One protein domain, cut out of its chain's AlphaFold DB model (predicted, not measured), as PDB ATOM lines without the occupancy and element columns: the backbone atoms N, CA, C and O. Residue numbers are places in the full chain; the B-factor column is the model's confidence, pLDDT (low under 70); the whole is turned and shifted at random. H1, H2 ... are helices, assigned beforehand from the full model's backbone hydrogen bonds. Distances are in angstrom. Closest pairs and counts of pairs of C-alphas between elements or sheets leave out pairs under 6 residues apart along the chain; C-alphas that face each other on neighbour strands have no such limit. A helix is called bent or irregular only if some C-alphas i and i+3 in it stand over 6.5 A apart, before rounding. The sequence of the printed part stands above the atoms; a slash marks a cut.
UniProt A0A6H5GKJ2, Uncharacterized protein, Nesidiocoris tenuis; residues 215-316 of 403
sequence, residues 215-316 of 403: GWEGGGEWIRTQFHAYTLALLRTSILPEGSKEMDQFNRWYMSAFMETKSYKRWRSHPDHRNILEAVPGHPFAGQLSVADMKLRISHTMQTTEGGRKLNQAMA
ATOM      1  N   GLY A 215     -20.304  36.211  36.570       49.22
ATOM      2  CA  GLY A 215     -20.823  35.984  37.905       49.22
ATOM      3  C   GLY A 215     -22.277  35.529  37.780       49.22
ATOM      4  O   GLY A 215     -23.003  35.999  36.905       49.22
ATOM      5  N   TRP A 216     -22.671  34.587  38.632       52.59
ATOM      6  CA  TRP A 216     -24.025  34.045  38.740       52.59
ATOM      7  C   TRP A 216     -25.114  35.098  38.483       52.59
ATOM      8  O   TRP A 216     -25.003  36.231  38.957       52.59
ATOM      9  N   GLU A 217     -26.169  34.721  37.757       58.22
ATOM     10  CA  GLU A 217     -27.334  35.577  37.513       58.22
ATOM     11  C   GLU A 217     -27.833  36.216  38.823       58.22
ATOM     12  O   GLU A 217     -27.931  35.560  39.863       58.22
ATOM     13  N   GLY A 218     -28.081  37.528  38.798       60.75
ATOM     14  CA  GLY A 218     -28.388  38.310  40.003       60.75
ATOM     15  C   GLY A 218     -27.167  38.758  40.827       60.75
ATOM     16  O   GLY A 218     -27.329  39.438  41.845       60.75
ATOM     17  N   GLY A 219     -25.948  38.423  40.399       68.69
ATOM     18  CA  GLY A 219     -24.696  38.949  40.940       68.69
ATOM     19  C   GLY A 219     -24.453  40.418  40.575       68.69
ATOM     20  O   GLY A 219     -25.059  40.963  39.654       68.69
ATOM     21  N   GLY A 220     -23.540  41.078  41.295       70.50
ATOM     22  CA  GLY A 220     -23.248  42.504  41.091       70.50
ATOM     23  C   GLY A 220     -22.735  42.835  39.685       70.50
ATOM     24  O   GLY A 220     -23.157  43.831  39.107       70.50
ATOM     25  N   GLU A 221     -21.881  41.981  39.117       74.44
ATOM     26  CA  GLU A 221     -21.346  42.174  37.763       74.44
ATOM     27  C   GLU A 221     -22.399  41.944  36.680       74.44
ATOM     28  O   GLU A 221     -22.520  42.728  35.737       74.44
ATOM     29  N   TRP A 222     -23.244  40.929  36.875       75.00
ATOM     30  CA  TRP A 222     -24.396  40.691  36.013       75.00
ATOM     31  C   TRP A 222     -25.322  41.913  35.996       75.00
ATOM     32  O   TRP A 222     -25.690  42.386  34.924       75.00
ATOM     33  N   ILE A 223     -25.623  42.491  37.166       80.38
ATOM     34  CA  ILE A 223     -26.426  43.717  37.275       80.38
ATOM     35  C   ILE A 223     -25.787  44.868  36.485       80.38
ATOM     36  O   ILE A 223     -26.474  45.504  35.688       80.38
ATOM     37  N   ARG A 224     -24.487  45.138  36.668       83.25
ATOM     38  CA  ARG A 224     -23.787  46.205  35.925       83.25
ATOM     39  C   ARG A 224     -23.846  45.980  34.419       83.25
ATOM     40  O   ARG A 224     -24.123  46.918  33.679       83.25
ATOM     41  N   THR A 225     -23.701  44.733  33.983       75.38
ATOM     42  CA  THR A 225     -23.835  44.350  32.573       75.38
ATOM     43  C   THR A 225     -25.237  44.651  32.032       75.38
ATOM     44  O   THR A 225     -25.362  45.184  30.931       75.38
ATOM     45  N   GLN A 226     -26.301  44.409  32.810       80.00
ATOM     46  CA  GLN A 226     -27.669  44.773  32.406       80.00
ATOM     47  C   GLN A 226     -27.844  46.291  32.246       80.00
ATOM     48  O   GLN A 226     -28.464  46.747  31.284       80.00
ATOM     49  N   PHE A 227     -27.278  47.092  33.155       86.56
ATOM     50  CA  PHE A 227     -27.302  48.556  33.043       86.56
ATOM     51  C   PHE A 227     -26.447  49.070  31.875       86.56
ATOM     52  O   PHE A 227     -26.839  50.024  31.202       86.56
ATOM     53  N   HIS A 228     -25.334  48.401  31.574       83.06
ATOM     54  CA  HIS A 228     -24.527  48.685  30.393       83.06
ATOM     55  C   HIS A 228     -25.326  48.421  29.108       83.06
ATOM     56  O   HIS A 228     -25.471  49.326  28.286       83.06
ATOM     57  N   ALA A 229     -25.930  47.237  28.972       76.94
ATOM     58  CA  ALA A 229     -26.784  46.892  27.836       76.94
ATOM     59  C   ALA A 229     -27.961  47.870  27.685       76.94
ATOM     60  O   ALA A 229     -28.269  48.310  26.578       76.94
ATOM     61  N   TYR A 230     -28.574  48.280  28.801       86.38
ATOM     62  CA  TYR A 230     -29.604  49.318  28.824       86.38
ATOM     63  C   TYR A 230     -29.110  50.651  28.244       86.38
ATOM     64  O   TYR A 230     -29.801  51.251  27.421       86.38
ATOM     65  N   THR A 231     -27.923  51.119  28.638       87.69
ATOM     66  CA  THR A 231     -27.345  52.363  28.112       87.69
ATOM     67  C   THR A 231     -26.984  52.253  26.634       87.69
ATOM     68  O   THR A 231     -27.258  53.189  25.886       87.69
ATOM     69  N   LEU A 232     -26.436  51.120  26.190       83.19
ATOM     70  CA  LEU A 232     -26.138  50.898  24.772       83.19
ATOM     71  C   LEU A 232     -27.416  50.916  23.928       83.19
ATOM     72  O   LEU A 232     -27.485  51.620  22.925       83.19
ATOM     73  N   ALA A 233     -28.457  50.216  24.379       84.62
ATOM     74  CA  ALA A 233     -29.759  50.204  23.726       84.62
ATOM     75  C   ALA A 233     -30.401  51.603  23.689       84.62
ATOM     76  O   ALA A 233     -30.961  52.006  22.666       84.62
ATOM     77  N   LEU A 234     -30.274  52.382  24.770       89.31
ATOM     78  CA  LEU A 234     -30.744  53.768  24.837       89.31
ATOM     79  C   LEU A 234     -30.047  54.652  23.787       89.31
ATOM     80  O   LEU A 234     -30.721  55.328  23.010       89.31
ATOM     81  N   LEU A 235     -28.712  54.607  23.732       88.31
ATOM     82  CA  LEU A 235     -27.893  55.353  22.767       88.31
ATOM     83  C   LEU A 235     -28.149  54.906  21.321       88.31
ATOM     84  O   LEU A 235     -28.208  55.719  20.401       88.31
ATOM     85  N   ARG A 236     -28.342  53.604  21.102       86.19
ATOM     86  CA  ARG A 236     -28.689  53.067  19.786       86.19
ATOM     87  C   ARG A 236     -30.043  53.578  19.308       86.19
ATOM     88  O   ARG A 236     -30.198  53.894  18.125       86.19
ATOM     89  N   THR A 237     -31.014  53.618  20.216       89.50
ATOM     90  CA  THR A 237     -32.386  54.059  19.937       89.50
ATOM     91  C   THR A 237     -32.438  55.557  19.660       89.50
ATOM     92  O   THR A 237     -33.203  55.984  18.806       89.50
ATOM     93  N   SER A 238     -31.594  56.363  20.309       91.31
ATOM     94  CA  SER A 238     -31.571  57.819  20.111       91.31
ATOM     95  C   SER A 238     -30.980  58.269  18.767       91.31
ATOM     96  O   SER A 238     -31.097  59.438  18.417       91.31
ATOM     97  N   ILE A 239     -30.333  57.371  18.015       90.19
ATOM     98  CA  ILE A 239     -29.859  57.635  16.643       90.19
ATOM     99  C   ILE A 239     -30.946  57.333  15.598       90.19
ATOM    100  O   ILE A 239     -30.822  57.750  14.444       90.19
ATOM    101  N   LEU A 240     -32.003  56.601  15.963       87.88
ATOM    102  CA  LEU A 240     -33.081  56.292  15.026       87.88
ATOM    103  C   LEU A 240     -33.815  57.561  14.563       87.88
ATOM    104  O   LEU A 240     -33.805  58.568  15.274       87.88
ATOM    105  N   PRO A 241     -34.464  57.518  13.383       85.62
ATOM    106  CA  PRO A 241     -35.295  58.620  12.914       85.62
ATOM    107  C   PRO A 241     -36.354  59.013  13.949       85.62
ATOM    108  O   PRO A 241     -36.940  58.149  14.610       85.62
ATOM    109  N   GLU A 242     -36.620  60.314  14.065       79.62
ATOM    110  CA  GLU A 242     -37.620  60.833  14.996       79.62
ATOM    111  C   GLU A 242     -38.994  60.192  14.745       79.62
ATOM    112  O   GLU A 242     -39.483  60.137  13.618       79.62
ATOM    113  N   GLY A 243     -39.619  59.695  15.815       78.50
ATOM    114  CA  GLY A 243     -40.931  59.047  15.752       78.50
ATOM    115  C   GLY A 243     -40.905  57.525  15.590       78.50
ATOM    116  O   GLY A 243     -41.970  56.930  15.418       78.50
ATOM    117  N   SER A 244     -39.735  56.880  15.682       86.88
ATOM    118  CA  SER A 244     -39.645  55.415  15.715       86.88
ATOM    119  C   SER A 244     -40.383  54.829  16.934       86.88
ATOM    120  O   SER A 244     -40.398  55.415  18.021       86.88
ATOM    121  N   LYS A 245     -40.993  53.646  16.774       87.06
ATOM    122  CA  LYS A 245     -41.771  52.984  17.843       87.06
ATOM    123  C   LYS A 245     -40.892  52.566  19.027       87.06
ATOM    124  O   LYS A 245     -41.363  52.455  20.156       87.06
ATOM    125  N   GLU A 246     -39.608  52.332  18.781       86.88
ATOM    126  CA  GLU A 246     -38.602  51.980  19.782       86.88
ATOM    127  C   GLU A 246     -38.356  53.126  20.770       86.88
ATOM    128  O   GLU A 246     -38.107  52.868  21.948       86.88
ATOM    129  N   MET A 247     -38.488  54.387  20.334       87.12
ATOM    130  CA  MET A 247     -38.362  55.548  21.224       87.12
ATOM    131  C   MET A 247     -39.441  55.552  22.312       87.12
ATOM    132  O   MET A 247     -39.171  55.922  23.458       87.12
ATOM    133  N   ASP A 248     -40.652  55.102  21.980       87.75
ATOM    134  CA  ASP A 248     -41.774  55.083  22.918       87.75
ATOM    135  C   ASP A 248     -41.542  54.070  24.056       87.75
ATOM    136  O   ASP A 248     -41.992  54.291  25.183       87.75
ATOM    137  N   GLN A 249     -40.733  53.025  23.824       88.94
ATOM    138  CA  GLN A 249     -40.359  52.026  24.837       88.94
ATOM    139  C   GLN A 249     -39.521  52.617  25.984       88.94
ATOM    140  O   GLN A 249     -39.556  52.110  27.106       88.94
ATOM    141  N   PHE A 250     -38.778  53.698  25.730       88.44
ATOM    142  CA  PHE A 250     -37.987  54.407  26.741       88.44
ATOM    143  C   PHE A 250     -38.699  55.619  27.352       88.44
ATOM    144  O   PHE A 250     -38.136  56.239  28.258       88.44
ATOM    145  N   ASN A 251     -39.936  55.896  26.924       91.25
ATOM    146  CA  ASN A 251     -40.644  57.167  27.060       91.25
ATOM    147  C   ASN A 251     -40.042  58.266  26.161       91.25
ATOM    148  O   ASN A 251     -38.902  58.695  26.338       91.25
ATOM    149  N   ARG A 252     -40.857  58.770  25.226       89.44
ATOM    150  CA  ARG A 252     -40.447  59.774  24.235       89.44
ATOM    151  C   ARG A 252     -39.963  61.087  24.867       89.44
ATOM    152  O   ARG A 252     -38.958  61.632  24.428       89.44
ATOM    153  N   TRP A 253     -40.604  61.553  25.940       92.12
ATOM    154  CA  TRP A 253     -40.192  62.766  26.662       92.12
ATOM    155  C   TRP A 253     -38.833  62.599  27.336       92.12
ATOM    156  O   TRP A 253     -38.010  63.514  27.324       92.12
ATOM    157  N   TYR A 254     -38.583  61.415  27.901       93.62
ATOM    158  CA  TYR A 254     -37.280  61.084  28.466       93.62
ATOM    159  C   TYR A 254     -36.195  61.072  27.384       93.62
ATOM    160  O   TYR A 254     -35.131  61.646  27.598       93.62
ATOM    161  N   MET A 255     -36.476  60.480  26.217       93.56
ATOM    162  CA  MET A 255     -35.550  60.470  25.078       93.56
ATOM    163  C   MET A 255     -35.195  61.887  24.625       93.56
ATOM    164  O   MET A 255     -34.014  62.201  24.505       93.56
ATOM    165  N   SER A 256     -36.189  62.759  24.433       92.94
ATOM    166  CA  SER A 256     -35.956  64.160  24.060       92.94
ATOM    167  C   SER A 256     -35.079  64.879  25.089       92.94
ATOM    168  O   SER A 256     -34.054  65.450  24.728       92.94
ATOM    169  N   ALA A 257     -35.407  64.765  26.379       94.56
ATOM    170  CA  ALA A 257     -34.616  65.379  27.445       94.56
ATOM    171  C   ALA A 257     -33.186  64.814  27.530       94.56
ATOM    172  O   ALA A 257     -32.241  65.554  27.796       94.56
ATOM    173  N   PHE A 258     -33.008  63.510  27.295       93.81
ATOM    174  CA  PHE A 258     -31.696  62.865  27.261       93.81
ATOM    175  C   PHE A 258     -30.839  63.382  26.102       93.81
ATOM    176  O   PHE A 258     -29.671  63.718  26.307       93.81
ATOM    177  N   MET A 259     -31.425  63.524  24.911       92.94
ATOM    178  CA  MET A 259     -30.729  64.035  23.727       92.94
ATOM    179  C   MET A 259     -30.315  65.510  23.856       92.94
ATOM    180  O   MET A 259     -29.392  65.973  23.185       92.94
ATOM    181  N   GLU A 260     -30.949  66.259  24.757       93.88
ATOM    182  CA  GLU A 260     -30.588  67.646  25.049       93.88
ATOM    183  C   GLU A 260     -29.391  67.795  26.001       93.88
ATOM    184  O   GLU A 260     -28.805  68.887  26.061       93.88
ATOM    185  N   THR A 261     -29.005  66.733  26.717       90.81
ATOM    186  CA  THR A 261     -27.908  66.768  27.701       90.81
ATOM    187  C   THR A 261     -26.562  67.104  27.057       90.81
ATOM    188  O   THR A 261     -26.306  66.806  25.885       90.81
ATOM    189  N   LYS A 262     -25.663  67.730  27.831       89.19
ATOM    190  CA  LYS A 262     -24.324  68.103  27.337       89.19
ATOM    191  C   LYS A 262     -23.508  66.858  27.006       89.19
ATOM    192  O   LYS A 262     -22.880  66.784  25.951       89.19
ATOM    193  N   SER A 263     -23.575  65.883  27.905       85.31
ATOM    194  CA  SER A 263     -23.047  64.534  27.757       85.31
ATOM    195  C   SER A 263     -23.438  63.907  26.420       85.31
ATOM    196  O   SER A 263     -22.559  63.559  25.629       85.31
ATOM    197  N   TYR A 264     -24.738  63.826  26.124       88.81
ATOM    198  CA  TYR A 264     -25.208  63.226  24.878       88.81
ATOM    199  C   TYR A 264     -24.689  63.960  23.642       88.81
ATOM    200  O   TYR A 264     -24.183  63.328  22.717       88.81
ATOM    201  N   LYS A 265     -24.768  65.295  23.630       90.56
ATOM    202  CA  LYS A 265     -24.300  66.114  22.502       90.56
ATOM    203  C   LYS A 265     -22.815  65.896  22.216       90.56
ATOM    204  O   LYS A 265     -22.444  65.746  21.056       90.56
ATOM    205  N   ARG A 266     -21.989  65.805  23.265       86.50
ATOM    206  CA  ARG A 266     -20.554  65.506  23.143       86.50
ATOM    207  C   ARG A 266     -20.301  64.108  22.586       86.50
ATOM    208  O   ARG A 266     -19.482  63.953  21.685       86.50
ATOM    209  N   TRP A 267     -21.016  63.106  23.094       86.00
ATOM    210  CA  TRP A 267     -20.939  61.751  22.555       86.00
ATOM    211  C   TRP A 267     -21.344  61.725  21.074       86.00
ATOM    212  O   TRP A 267     -20.617  61.185  20.249       86.00
ATOM    213  N   ARG A 268     -22.449  62.387  20.713       87.31
ATOM    214  CA  ARG A 268     -22.988  62.424  19.346       87.31
ATOM    215  C   ARG A 268     -22.073  63.130  18.341       87.31
ATOM    216  O   ARG A 268     -22.132  62.797  17.156       87.31
ATOM    217  N   SER A 269     -21.260  64.089  18.793       88.62
ATOM    218  CA  SER A 269     -20.234  64.754  17.977       88.62
ATOM    219  C   SER A 269     -18.942  63.947  17.831       88.62
ATOM    220  O   SER A 269     -18.113  64.282  16.991       88.62
ATOM    221  N   HIS A 270     -18.738  62.908  18.647       81.81
ATOM    222  CA  HIS A 270     -17.506  62.127  18.631       81.81
ATOM    223  C   HIS A 270     -17.447  61.215  17.390       81.81
ATOM    224  O   HIS A 270     -18.472  60.629  17.047       81.81
ATOM    225  N   PRO A 271     -16.298  61.036  16.713       78.12
ATOM    226  CA  PRO A 271     -16.212  60.231  15.484       78.12
ATOM    227  C   PRO A 271     -16.707  58.785  15.649       78.12
ATOM    228  O   PRO A 271     -17.415  58.264  14.788       78.12
ATOM    229  N   ASP A 272     -16.431  58.188  16.807       77.12
ATOM    230  CA  ASP A 272     -16.718  56.781  17.110       77.12
ATOM    231  C   ASP A 272     -18.169  56.523  17.555       77.12
ATOM    232  O   ASP A 272     -18.531  55.391  17.875       77.12
ATOM    233  N   HIS A 273     -19.041  57.542  17.589       74.44
ATOM    234  CA  HIS A 273     -20.437  57.362  18.023       74.44
ATOM    235  C   HIS A 273     -21.199  56.340  17.168       74.44
ATOM    236  O   HIS A 273     -22.209  55.799  17.610       74.44
ATOM    237  N   ARG A 274     -20.722  56.064  15.946       76.44
ATOM    238  CA  ARG A 274     -21.308  55.088  15.020       76.44
ATOM    239  C   ARG A 274     -21.021  53.636  15.404       76.44
ATOM    240  O   ARG A 274     -21.750  52.767  14.942       76.44
ATOM    241  N   ASN A 275     -20.059  53.372  16.288       75.50
ATOM    242  CA  ASN A 275     -19.759  52.011  16.757       75.50
ATOM    243  C   ASN A 275     -20.946  51.391  17.509       75.50
ATOM    244  O   ASN A 275     -21.068  50.178  17.610       75.50
ATOM    245  N   ILE A 276     -21.881  52.218  17.988       76.12
ATOM    246  CA  ILE A 276     -23.098  51.739  18.642       76.12
ATOM    247  C   ILE A 276     -24.079  51.061  17.679       76.12
ATOM    248  O   ILE A 276     -25.013  50.423  18.144       76.12
ATOM    249  N   LEU A 277     -23.923  51.213  16.357       73.62
ATOM    250  CA  LEU A 277     -24.896  50.730  15.369       73.62
ATOM    251  C   LEU A 277     -25.079  49.207  15.382       73.62
ATOM    252  O   LEU A 277     -26.154  48.746  15.000       73.62
ATOM    253  N   GLU A 278     -24.077  48.469  15.861       70.19
ATOM    254  CA  GLU A 278     -24.115  47.016  16.070       70.19
ATOM    255  C   GLU A 278     -25.061  46.599  17.205       70.19
ATOM    256  O   GLU A 278     -25.554  45.471  17.229       70.19
ATOM    257  N   ALA A 279     -25.361  47.506  18.138       71.69
ATOM    258  CA  ALA A 279     -26.317  47.241  19.200       71.69
ATOM    259  C   ALA A 279     -27.756  47.193  18.660       71.69
ATOM    260  O   ALA A 279     -28.128  47.879  17.702       71.69
ATOM    261  N   VAL A 280     -28.600  46.409  19.333       74.75
ATOM    262  CA  VAL A 280     -30.025  46.290  19.008       74.75
ATOM    263  C   VAL A 280     -30.786  47.516  19.541       74.75
ATOM    264  O   VAL A 280     -30.652  47.841  20.724       74.75
ATOM    265  N   PRO A 281     -31.580  48.218  18.709       82.12
ATOM    266  CA  PRO A 281     -32.436  49.306  19.176       82.12
ATOM    267  C   PRO A 281     -33.643  48.796  19.978       82.12
ATOM    268  O   PRO A 281     -34.111  47.674  19.791       82.12
ATOM    269  N   GLY A 282     -34.203  49.670  20.812       81.94
ATOM    270  CA  GLY A 282     -35.349  49.378  21.671       81.94
ATOM    271  C   GLY A 282     -34.957  48.980  23.091       81.94
ATOM    272  O   GLY A 282     -33.820  48.627  23.385       81.94
ATOM    273  N   HIS A 283     -35.904  49.091  24.017       82.38
ATOM    274  CA  HIS A 283     -35.670  48.796  25.423       82.38
ATOM    275  C   HIS A 283     -35.407  47.291  25.603       82.38
ATOM    276  O   HIS A 283     -36.227  46.488  25.149       82.38
ATOM    277  N   PRO A 284     -34.335  46.873  26.313       76.38
ATOM    278  CA  PRO A 284     -33.984  45.454  26.451       76.38
ATOM    279  C   PRO A 284     -35.117  44.580  27.009       76.38
ATOM    280  O   PRO A 284     -35.217  43.404  26.677       76.38
ATOM    281  N   PHE A 285     -35.991  45.179  27.822       71.94
ATOM    282  CA  PHE A 285     -37.156  44.538  28.442       71.94
ATOM    283  C   PHE A 285     -38.509  44.962  27.826       71.94
ATOM    284  O   PHE A 285     -39.533  44.863  28.494       71.94
ATOM    285  N   ALA A 286     -38.544  45.518  26.608       69.00
ATOM    286  CA  ALA A 286     -39.814  45.811  25.932       69.00
ATOM    287  C   ALA A 286     -40.446  44.545  25.328       69.00
ATOM    288  O   ALA A 286     -39.786  43.803  24.601       69.00
ATOM    289  N   GLY A 287     -41.744  44.348  25.588       62.38
ATOM    290  CA  GLY A 287     -42.533  43.175  25.181       62.38
ATOM    291  C   GLY A 287     -42.945  42.294  26.370       62.38
ATOM    292  O   GLY A 287     -42.578  42.574  27.507       62.38
ATOM    293  N   GLN A 288     -43.695  41.211  26.123       44.84
ATOM    294  CA  GLN A 288     -43.966  40.149  27.115       44.84
ATOM    295  C   GLN A 288     -42.782  39.169  27.230       44.84
ATOM    296  O   GLN A 288     -42.963  37.955  27.223       44.84
ATOM    297  N   LEU A 289     -41.554  39.678  27.254       45.47
ATOM    298  CA  LEU A 289     -40.365  38.844  27.110       45.47
ATOM    299  C   LEU A 289     -39.842  38.434  28.488       45.47
ATOM    300  O   LEU A 289     -39.441  39.265  29.305       45.47
ATOM    301  N   SER A 290     -39.888  37.126  28.735       51.16
ATOM    302  CA  SER A 290     -39.283  36.465  29.892       51.16
ATOM    303  C   SER A 290     -37.766  36.706  29.905       51.16
ATOM    304  O   SER A 290     -37.160  36.978  28.868       51.16
ATOM    305  N   VAL A 291     -37.106  36.546  31.057       51.69
ATOM    306  CA  VAL A 291     -35.628  36.568  31.164       51.69
ATOM    307  C   VAL A 291     -34.973  35.590  30.165       51.69
ATOM    308  O   VAL A 291     -33.874  35.839  29.668       51.69
ATOM    309  N   ALA A 292     -35.689  34.526  29.781       50.62
ATOM    310  CA  ALA A 292     -35.287  33.582  28.738       50.62
ATOM    311  C   ALA A 292     -35.133  34.220  27.340       50.62
ATOM    312  O   ALA A 292     -34.183  33.907  26.621       50.62
ATOM    313  N   ASP A 293     -36.000  35.160  26.969       51.09
ATOM    314  CA  ASP A 293     -35.948  35.838  25.669       51.09
ATOM    315  C   ASP A 293     -34.859  36.914  25.625       51.09
ATOM    316  O   ASP A 293     -34.230  37.148  24.591       51.09
ATOM    317  N   MET A 294     -34.582  37.543  26.772       50.84
ATOM    318  CA  MET A 294     -33.430  38.428  26.941       50.84
ATOM    319  C   MET A 294     -32.120  37.663  26.756       50.84
ATOM    320  O   MET A 294     -31.234  38.138  26.047       50.84
ATOM    321  N   LYS A 295     -32.013  36.459  27.331       52.53
ATOM    322  CA  LYS A 295     -30.877  35.559  27.104       52.53
ATOM    323  C   LYS A 295     -30.733  35.223  25.621       52.53
ATOM    324  O   LYS A 295     -29.629  35.294  25.105       52.53
ATOM    325  N   LEU A 296     -31.829  34.934  24.922       49.72
ATOM    326  CA  LEU A 296     -31.819  34.689  23.476       49.72
ATOM    327  C   LEU A 296     -31.330  35.905  22.677       49.72
ATOM    328  O   LEU A 296     -30.484  35.747  21.805       49.72
ATOM    329  N   ARG A 297     -31.783  37.121  23.001       49.84
ATOM    330  CA  ARG A 297     -31.342  38.350  22.315       49.84
ATOM    331  C   ARG A 297     -29.893  38.721  22.610       49.84
ATOM    332  O   ARG A 297     -29.180  39.129  21.695       49.84
ATOM    333  N   ILE A 298     -29.445  38.561  23.855       46.41
ATOM    334  CA  ILE A 298     -28.047  38.788  24.243       46.41
ATOM    335  C   ILE A 298     -27.157  37.735  23.575       46.41
ATOM    336  O   ILE A 298     -26.182  38.109  22.936       46.41
ATOM    337  N   SER A 299     -27.536  36.454  23.602       44.53
ATOM    338  CA  SER A 299     -26.821  35.384  22.895       44.53
ATOM    339  C   SER A 299     -26.787  35.598  21.382       44.53
ATOM    340  O   SER A 299     -25.758  35.368  20.763       44.53
ATOM    341  N   HIS A 300     -27.874  36.072  20.772       45.53
ATOM    342  CA  HIS A 300     -27.913  36.379  19.341       45.53
ATOM    343  C   HIS A 300     -27.021  37.582  19.000       45.53
ATOM    344  O   HIS A 300     -26.331  37.579  17.983       45.53
ATOM    345  N   THR A 301     -26.962  38.582  19.883       40.88
ATOM    346  CA  THR A 301     -26.011  39.700  19.767       40.88
ATOM    347  C   THR A 301     -24.569  39.192  19.902       40.88
ATOM    348  O   THR A 301     -23.733  39.537  19.078       40.88
ATOM    349  N   MET A 302     -24.294  38.278  20.845       40.00
ATOM    350  CA  MET A 302     -22.983  37.631  21.019       40.00
ATOM    351  C   MET A 302     -22.588  36.742  19.828       40.00
ATOM    352  O   MET A 302     -21.426  36.693  19.459       40.00
ATOM    353  N   GLN A 303     -23.528  36.056  19.180       43.25
ATOM    354  CA  GLN A 303     -23.245  35.268  17.969       43.25
ATOM    355  C   GLN A 303     -22.983  36.143  16.735       43.25
ATOM    356  O   GLN A 303     -22.389  35.678  15.761       43.25
ATOM    357  N   THR A 304     -23.425  37.400  16.770       36.88
ATOM    358  CA  THR A 304     -23.239  38.354  15.673       36.88
ATOM    359  C   THR A 304     -21.884  39.064  15.768       36.88
ATOM    360  O   THR A 304     -21.320  39.405  14.732       36.88
ATOM    361  N   THR A 305     -21.318  39.214  16.971       42.22
ATOM    362  CA  THR A 305     -20.002  39.834  17.189       42.22
ATOM    363  C   THR A 305     -18.845  38.842  16.993       42.22
ATOM    364  O   THR A 305     -18.962  37.645  17.271       42.22
ATOM    365  N   GLU A 306     -17.694  39.324  16.511       40.53
ATOM    366  CA  GLU A 306     -16.498  38.489  16.294       40.53
ATOM    367  C   GLU A 306     -15.964  37.867  17.599       40.53
ATOM    368  O   GLU A 306     -15.535  36.709  17.600       40.53
ATOM    369  N   GLY A 307     -16.071  38.580  18.727       45.69
ATOM    370  CA  GLY A 307     -15.688  38.080  20.051       45.69
ATOM    371  C   GLY A 307     -16.524  36.885  20.531       45.69
ATOM    372  O   GLY A 307     -15.977  35.912  21.053       45.69
ATOM    373  N   GLY A 308     -17.842  36.879  20.295       40.00
ATOM    374  CA  GLY A 308     -18.689  35.753  20.708       40.00
ATOM    375  C   GLY A 308     -18.616  34.542  19.772       40.00
ATOM    376  O   GLY A 308     -18.846  33.414  20.215       40.00
ATOM    377  N   ARG A 309     -18.187  34.724  18.514       49.03
ATOM    378  CA  ARG A 309     -17.797  33.605  17.634       49.03
ATOM    379  C   ARG A 309     -16.554  32.869  18.148       49.03
ATOM    380  O   ARG A 309     -16.550  31.637  18.145       49.03
ATOM    381  N   LYS A 310     -15.545  33.596  18.645       47.91
ATOM    382  CA  LYS A 310     -14.317  33.011  19.223       47.91
ATOM    383  C   LYS A 310     -14.588  32.234  20.521       47.91
ATOM    384  O   LYS A 310     -14.041  31.150  20.708       47.91
ATOM    385  N   LEU A 311     -15.503  32.716  21.366       42.06
ATOM    386  CA  LEU A 311     -15.920  32.022  22.593       42.06
ATOM    387  C   LEU A 311     -16.650  30.695  22.312       42.06
ATOM    388  O   LEU A 311     -16.403  29.691  22.977       42.06
ATOM    389  N   ASN A 312     -17.509  30.657  21.290       40.94
ATOM    390  CA  ASN A 312     -18.207  29.431  20.887       40.94
ATOM    391  C   ASN A 312     -17.234  28.359  20.356       40.94
ATOM    392  O   ASN A 312     -17.416  27.168  20.612       40.94
ATOM    393  N   GLN A 313     -16.165  28.780  19.673       50.25
ATOM    394  CA  GLN A 313     -15.093  27.887  19.222       50.25
ATOM    395  C   GLN A 313     -14.252  27.346  20.394       50.25
ATOM    396  O   GLN A 313     -13.939  26.156  20.415       50.25
ATOM    397  N   ALA A 314     -13.963  28.168  21.410       42.03
ATOM    398  CA  ALA A 314     -13.248  27.749  22.623       42.03
ATOM    399  C   ALA A 314     -14.078  26.813  23.534       42.03
ATOM    400  O   ALA A 314     -13.546  25.933  24.221       42.03
ATOM    401  N   MET A 315     -15.403  26.966  23.527       38.12
ATOM    402  CA  MET A 315     -16.315  26.113  24.294       38.12
ATOM    403  C   MET A 315     -16.518  24.741  23.625       38.12
ATOM    404  O   MET A 315     -16.616  23.724  24.315       38.12
ATOM    405  N   ALA A 316     -16.492  24.688  22.288       45.16
ATOM    406  CA  ALA A 316     -16.513  23.439  21.528       45.16
ATOM    407  C   ALA A 316     -15.225  22.609  21.698       45.16
ATOM    408  O   ALA A 316     -15.290  21.378  21.702       45.16
TER     409      ALA A 316
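This is residues 215 to 316 of the 403 residues of an uncharacterized protein of Nesidiocoris tenuis (UniProt A0A6H5GKJ2). One long helix, H1, runs through the middle, and four short helices, H2 to H5, make an arc about its residue 237 end. A long link then leads away to H6 and H7, which meet at a corner. Contacts are few, and residues 216 to 222 stick out. The printed part has 102 residues, 72 of them in seven named helices, H1 to H7 along the chain, with no named strand: all helix. It is only just compact, close to loose, with a radius of gyration of the C-alphas of 15.1 A and spans of 45 by 34 by 26 A.

H1, residues 220 to 237, touches H5, residues 271 to 278, with residues 232 to 236 alone; their closest C-alphas, of Arg 236 and Ile 276, are 5.9 A apart, and their lines are about perpendicular at 75 degrees. H2, residues 245 to 249, is close to H1 but not clearly touching, the closest C-alphas being Thr 237 and Met 247 at 6.3 A. H3, residues 252 to 259, and H4, residues 262 to 269, are close but not clearly touching, with C-alphas 259 and 265 closest at 6.9 A. H6, residues 291 to 304, and H7, residues 306 to 316, only just touch, only at the corner, with 3 pairs of C-alphas within 8 A; Met 302 and Gly 308 are closest at 4.7 A. H1 and H6 are apart. Every O i to N i+4 pair is within hydrogen-bond range in H1, H3, H4, H6 and H7, against 0 of 1 in H2 and 0 of 4 in H5, whose O i to N i+3 pairs are within range in 2 of 2 and 2 of 5.

H1 begins at C-alpha 220 (-23.248, 42.504, 41.091) and is 25.8 A long; H6 is 19.9 A and H7 15.9 A, ending at C-alpha 316 (-16.513, 23.439, 21.528). H5, 15.4 A, is irregular: C-alphas 271 and 274 are 7.3 A apart.

The C-alphas farthest apart, of Glu 260 and Ala 316, are 46.5 A apart. The printed part has no cut; the long link is H5 to H6. The mean pLDDT of the printed part is 71.5, with residues 215 to 219 and 286 to 316 under 70.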